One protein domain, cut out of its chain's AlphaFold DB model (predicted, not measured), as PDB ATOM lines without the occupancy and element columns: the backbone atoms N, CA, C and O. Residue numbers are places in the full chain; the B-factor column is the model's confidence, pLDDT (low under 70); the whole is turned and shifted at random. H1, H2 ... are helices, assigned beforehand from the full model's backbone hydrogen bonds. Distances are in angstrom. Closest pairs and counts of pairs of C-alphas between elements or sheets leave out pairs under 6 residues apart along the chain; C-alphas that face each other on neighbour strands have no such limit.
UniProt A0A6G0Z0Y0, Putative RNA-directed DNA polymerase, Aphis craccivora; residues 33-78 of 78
ATOM      1  N   ILE A  33      17.833  18.088 -50.234       89.81
ATOM      2  CA  ILE A  33      16.479  17.748 -50.670       89.81
ATOM      3  C   ILE A  33      15.663  17.062 -49.570       89.81
ATOM      4  O   ILE A  33      14.451  17.244 -49.506       89.81
ATOM      5  N   LYS A  34      16.297  16.307 -48.667       88.81
ATOM      6  CA  LYS A  34      15.620  15.708 -47.509       88.81
ATOM      7  C   LYS A  34      15.142  16.769 -46.523       88.81
ATOM      8  O   LYS A  34      14.030  16.649 -46.016       88.81
ATOM      9  N   ALA A  35      15.969  17.776 -46.249       90.00
ATOM     10  CA  ALA A  35      15.596  18.882 -45.373       90.00
ATOM     11  C   ALA A  35      14.437  19.671 -45.991       90.00
ATOM     12  O   ALA A  35      13.426  19.892 -45.331       90.00
ATOM     13  N   HIS A  36      14.524  19.960 -47.290       91.19
ATOM     14  CA  HIS A  36      13.460  20.638 -48.019       91.19
ATOM     15  C   HIS A  36      12.137  19.851 -48.010       91.19
ATOM     16  O   HIS A  36      11.083  20.411 -47.718       91.19
ATOM     17  N   ILE A  37      12.184  18.534 -48.250       90.69
ATOM     18  CA  ILE A  37      11.006  17.654 -48.177       90.69
ATOM     19  C   ILE A  37      10.379  17.676 -46.773       90.69
ATOM     20  O   ILE A  37       9.155  17.726 -46.662       90.69
ATOM     21  N   LYS A  38      11.188  17.673 -45.703       91.12
ATOM     22  CA  LYS A  38      10.681  17.799 -44.326       91.12
ATOM     23  C   LYS A  38      10.004  19.147 -44.090       91.12
ATOM     24  O   LYS A  38       8.910  19.182 -43.537       91.12
ATOM     25  N   THR A  39      10.609  20.245 -44.540       92.94
ATOM     26  CA  THR A  39      10.005  21.581 -44.442       92.94
ATOM     27  C   THR A  39       8.670  21.645 -45.179       92.94
ATOM     28  O   THR A  39       7.693  22.141 -44.626       92.94
ATOM     29  N   LEU A  40       8.590  21.086 -46.390       92.06
ATOM     30  CA  LEU A  40       7.336  21.003 -47.139       92.06
ATOM     31  C   LEU A  40       6.281  20.164 -46.410       92.06
ATOM     32  O   LEU A  40       5.126  20.577 -46.343       92.06
ATOM     33  N   ALA A  41       6.665  19.018 -45.842       90.75
ATOM     34  CA  ALA A  41       5.754  18.172 -45.074       90.75
ATOM     35  C   ALA A  41       5.208  18.900 -43.833       90.75
ATOM     36  O   ALA A  41       4.000  18.872 -43.600       90.75
ATOM     37  N   ASN A  42       6.071  19.605 -43.096       91.12
ATOM     38  CA  ASN A  42       5.677  20.436 -41.957       91.12
ATOM     39  C   ASN A  42       4.709  21.544 -42.381       91.12
ATOM     40  O   ASN A  42       3.626  21.663 -41.818       91.12
ATOM     41  N   ASN A  43       5.059  22.316 -43.412       91.50
ATOM     42  CA  ASN A  43       4.224  23.416 -43.899       91.50
ATOM     43  C   ASN A  43       2.851  22.920 -44.365       91.50
ATOM     44  O   ASN A  43       1.829  23.524 -44.041       91.50
ATOM     45  N   PHE A  44       2.818  21.794 -45.082       89.75
ATOM     46  CA  PHE A  44       1.574  21.150 -45.484       89.75
ATOM     47  C   PHE A  44       0.736  20.760 -44.261       89.75
ATOM     48  O   PHE A  44      -0.439  21.116 -44.193       89.75
ATOM     49  N   HIS A  45       1.331  20.112 -43.257       87.94
ATOM     50  CA  HIS A  45       0.597  19.716 -42.055       87.94
ATOM     51  C   HIS A  45       0.085  20.923 -41.250       87.94
ATOM     52  O   HIS A  45      -1.053  20.910 -40.786       87.94
ATOM     53  N   CYS A  46       0.873  21.993 -41.127       88.62
ATOM     54  CA  CYS A  46       0.428  23.243 -40.505       88.62
ATOM     55  C   CYS A  46      -0.702  23.913 -41.298       88.62
ATOM     56  O   CYS A  46      -1.584  24.534 -40.718       88.62
ATOM     57  N   SER A  47      -0.715  23.787 -42.626       89.81
ATOM     58  CA  SER A  47      -1.806  24.332 -43.443       89.81
ATOM     59  C   SER A  47      -3.117  23.553 -43.275       89.81
ATOM     60  O   SER A  47      -4.196  24.138 -43.372       89.81
ATOM     61  N   LEU A  48      -3.040  22.252 -42.966       88.31
ATOM     62  CA  LEU A  48      -4.211  21.394 -42.769       88.31
ATOM     63  C   LEU A  48      -5.052  21.817 -41.560       88.31
ATOM     64  O   LEU A  48      -6.273  21.733 -41.636       88.31
ATOM     65  N   SER A  49      -4.445  22.315 -40.478       85.31
ATOM     66  CA  SER A  49      -5.211  22.796 -39.314       85.31
ATOM     67  C   SER A  49      -6.079  24.011 -39.630       85.31
ATOM     68  O   SER A  49      -7.060  24.254 -38.937       85.31
ATOM     69  N   ASN A  50      -5.748  24.757 -40.683       88.38
ATOM     70  CA  ASN A  50      -6.445  25.990 -41.047       88.38
ATOM     71  C   ASN A  50      -7.584  25.753 -42.052       88.38
ATOM     72  O   ASN A  50      -8.318  26.682 -42.382       88.38
ATOM     73  N   SER A  51      -7.739  24.527 -42.564       89.31
ATOM     74  CA  SER A  51      -8.755  24.190 -43.563       89.31
ATOM     75  C   SER A  51      -9.940  23.463 -42.931       89.31
ATOM     76  O   SER A  51      -9.799  22.372 -42.379       89.31
ATOM     77  N   SER A  52     -11.140  24.027 -43.094       88.62
ATOM     78  CA  SER A  52     -12.392  23.414 -42.626       88.62
ATOM     79  C   SER A  52     -12.603  22.006 -43.201       88.62
ATOM     80  O   SER A  52     -12.983  21.091 -42.472       88.62
ATOM     81  N   GLY A  53     -12.266  21.792 -44.478       88.75
ATOM     82  CA  GLY A  53     -12.375  20.473 -45.107       88.75
ATOM     83  C   GLY A  53     -11.407  19.451 -44.511       88.75
ATOM     84  O   GLY A  53     -11.772  18.297 -44.304       88.75
ATOM     85  N   ALA A  54     -10.184  19.865 -44.177       87.31
ATOM     86  CA  ALA A  54      -9.207  18.966 -43.569       87.31
ATOM     87  C   ALA A  54      -9.615  18.531 -42.153       87.31
ATOM     88  O   ALA A  54      -9.404  17.371 -41.794       87.31
ATOM     89  N   ILE A  55     -10.241  19.429 -41.387       86.88
ATOM     90  CA  ILE A  55     -10.829  19.112 -40.078       86.88
ATOM     91  C   ILE A  55     -12.024  18.169 -40.252       86.88
ATOM     92  O   ILE A  55     -12.098  17.155 -39.564       86.88
ATOM     93  N   HIS A  56     -12.920  18.455 -41.204       89.38
ATOM     94  CA  HIS A  56     -14.103  17.633 -41.480       89.38
ATOM     95  C   HIS A  56     -13.747  16.170 -41.794       89.38
ATOM     96  O   HIS A  56     -14.373  15.255 -41.269       89.38
ATOM     97  N   TYR A  57     -12.699  15.945 -42.592       87.62
ATOM     98  CA  TYR A  57     -12.199  14.602 -42.917       87.62
ATOM     99  C   TYR A  57     -11.131  14.077 -41.940       87.62
ATOM    100  O   TYR A  57     -10.532  13.032 -42.195       87.62
ATOM    101  N   ASN A  58     -10.872  14.784 -40.836       84.94
ATOM    102  CA  ASN A  58      -9.903  14.421 -39.800       84.94
ATOM    103  C   ASN A  58      -8.489  14.085 -40.334       84.94
ATOM    104  O   ASN A  58      -7.799  13.190 -39.833       84.94
ATOM    105  N   LEU A  59      -8.041  14.816 -41.363       84.12
ATOM    106  CA  LEU A  59      -6.797  14.533 -42.094       84.12
ATOM    107  C   LEU A  59      -5.523  14.766 -41.270       84.12
ATOM    108  O   LEU A  59      -4.438  14.373 -41.697       84.12
ATOM    109  N   LEU A  60      -5.639  15.415 -40.110       82.56
ATOM    110  CA  LEU A  60      -4.522  15.649 -39.196       82.56
ATOM    111  C   LEU A  60      -4.114  14.380 -38.440       82.56
ATOM    112  O   LEU A  60      -2.980  14.284 -37.975       82.56
ATOM    113  N   THR A  61      -5.012  13.402 -38.320       82.06
ATOM    114  CA  THR A  61      -4.736  12.189 -37.548       82.06
ATOM    115  C   THR A  61      -3.896  11.189 -38.334       82.06
ATOM    116  O   THR A  61      -4.127  10.931 -39.517       82.06
ATOM    117  N   HIS A  62      -2.903  10.601 -37.662       77.94
ATOM    118  CA  HIS A  62      -2.101   9.541 -38.258       77.94
ATOM    119  C   HIS A  62      -2.951   8.262 -38.383       77.94
ATOM    120  O   HIS A  62      -3.466   7.774 -37.374       77.94
ATOM    121  N   PRO A  63      -3.104   7.682 -39.586       75.56
ATOM    122  CA  PRO A  63      -3.917   6.486 -39.762       75.56
ATOM    123  C   PRO A  63      -3.225   5.263 -39.146       75.56
ATOM    124  O   PRO A  63      -2.110   4.913 -39.531       75.56
ATOM    125  N   THR A  64      -3.912   4.576 -38.233       78.00
ATOM    126  CA  THR A  64      -3.416   3.367 -37.547       78.00
ATOM    127  C   THR A  64      -3.292   2.164 -38.482       78.00
ATOM    128  O   THR A  64      -2.340   1.392 -38.385       78.00
ATOM    129  N   HIS A  65      -4.210   2.027 -39.442       81.06
ATOM    130  CA  HIS A  65      -4.208   0.945 -40.422       81.06
ATOM    131  C   HIS A  65      -4.052   1.491 -41.838       81.06
ATOM    132  O   HIS A  65      -4.840   2.310 -42.313       81.06
ATOM    133  N   ARG A  66      -3.022   1.011 -42.544       78.75
ATOM    134  CA  ARG A  66      -2.733   1.418 -43.922       78.75
ATOM    135  C   ARG A  66      -2.897   0.252 -44.883       78.75
ATOM    136  O   ARG A  66      -2.220  -0.761 -44.752       78.75
ATOM    137  N   ARG A  67      -3.728   0.448 -45.913       82.00
ATOM    138  CA  ARG A  67      -3.862  -0.500 -47.034       82.00
ATOM    139  C   ARG A  67      -2.568  -0.614 -47.845       82.00
ATOM    140  O   ARG A  67      -2.165  -1.708 -48.215       82.00
ATOM    141  N   LEU A  68      -1.924   0.522 -48.138       82.69
ATOM    142  CA  LEU A  68      -0.690   0.594 -48.926       82.69
ATOM    143  C   LEU A  68       0.468   1.104 -48.069       82.69
ATOM    144  O   LEU A  68       0.335   2.123 -47.393       82.69
ATOM    145  N   LYS A  69       1.629   0.450 -48.181       80.31
ATOM    146  CA  LYS A  69       2.870   0.797 -47.465       80.31
ATOM    147  C   LYS A  69       3.698   1.894 -48.158       80.31
ATOM    148  O   LYS A  69       4.922   1.896 -48.068       80.31
ATOM    149  N   ARG A  70       3.063   2.803 -48.903       81.75
ATOM    150  CA  ARG A  70       3.769   3.961 -49.480       81.75
ATOM    151  C   ARG A  70       4.026   5.001 -48.390       81.75
ATOM    152  O   ARG A  70       3.144   5.240 -47.570       81.75
ATOM    153  N   GLY A  71       5.201   5.630 -48.432       78.38
ATOM    154  CA  GLY A  71       5.533   6.741 -47.542       78.38
ATOM    155  C   GLY A  71       4.569   7.909 -47.746       78.38
ATOM    156  O   GLY A  71       4.313   8.308 -48.888       78.38
ATOM    157  N   ARG A  72       4.009   8.421 -46.651       80.25
ATOM    158  CA  ARG A  72       3.127   9.595 -46.628       80.25
ATOM    159  C   ARG A  72       3.859  10.795 -46.023       80.25
ATOM    160  O   ARG A  72       4.783  10.592 -45.242       80.25
ATOM    161  N   PRO A  73       3.418  12.036 -46.306       80.38
ATOM    162  CA  PRO A  73       3.977  13.227 -45.664       80.38
ATOM    163  C   PRO A  73       3.980  13.149 -44.129       80.38
ATOM    164  O   PRO A  73       4.966  13.533 -43.513       80.38
ATOM    165  N   HIS A  74       2.942  12.556 -43.521       81.62
ATOM    166  CA  HIS A  74       2.866  12.302 -42.072       81.62
ATOM    167  C   HIS A  74       4.012  11.458 -41.507       81.62
ATOM    168  O   HIS A  74       4.369  11.637 -40.350       81.62
ATOM    169  N   ASP A  75       4.593  10.548 -42.294       83.94
ATOM    170  CA  ASP A  75       5.693   9.691 -41.827       83.94
ATOM    171  C   ASP A  75       7.008  10.469 -41.664       83.94
ATOM    172  O   ASP A  75       7.967   9.946 -41.114       83.94
ATOM    173  N   LEU A  76       7.079  11.698 -42.182       83.62
ATOM    174  CA  LEU A  76       8.269  12.549 -42.124       83.62
ATOM    175  C   LEU A  76       8.265  13.501 -40.922       83.62
ATOM    176  O   LEU A  76       9.243  14.226 -40.726       83.62
ATOM    177  N   LEU A  77       7.161  13.519 -40.169       77.62
ATOM    178  CA  LEU A  77       6.945  14.362 -38.992       77.62
ATOM    179  C   LEU A  77       7.384  13.677 -37.685       77.62
ATOM    180  O   LEU A  77       7.493  14.355 -36.668       77.62
ATOM    181  N   HIS A  78       7.635  12.364 -37.725       60.69
ATOM    182  CA  HIS A  78       8.040  11.521 -36.597       60.69
ATOM    183  C   HIS A  78       9.442  10.940 -36.801       60.69
ATOM    184  O   HIS A  78       9.813  10.663 -37.967       60.69
TER     185      HIS A  78
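What this domain is: This is residues 33 to 78 of the 78 residues of the protein "Putative RNA-directed DNA polymerase" of Aphis craccivora (UniProt A0A6G0Z0Y0). One long helix, H1, makes one edge of a flat, open loop of chain: past its end sits the small helix H2, and a long link then folds back to bring the short helix H3 onto H1. Residues 64 to 71 of that link stick out. The 46 printed residues, with three named helices in the order H1, H2, H3 and no named strand, are all helix by class. The whole is only just loose, close to compact, with a radius of gyration of the C-alphas of 11.4 A and spans of 32 by 26 by 14 A.

How they stand to each other: H1, residues 33 to 48, touches H3, residues 73 to 76, with its residues 38 to 45 alone; their closest C-alphas, of Ala 41 and Pro 73, are 5.3 A apart. H2, residues 52 to 56, is close to H1 but not clearly touching, the closest C-alphas, of Leu 48 and Ala 54, being 5.6 A apart. H2 and H3 are apart. In H1 and H2 every O i to N i+4 pair is within hydrogen-bond range; H3 is too short for one.

Where its parts are: H1 runs 22.4 A from C-alpha 33 at (16.479, 17.748, -50.670). H2 spans 6.1 A and H3 5.6 A, ending at C-alpha 76 at (8.269, 12.549, -42.124).

The domain as a whole: The C-alphas farthest apart, of Ile 33 and His 56, are 31.9 A apart. The printed part has no cut. The link from H2 to H3 is long, 16 residues. Residue 78 alone is under 70 in pLDDT.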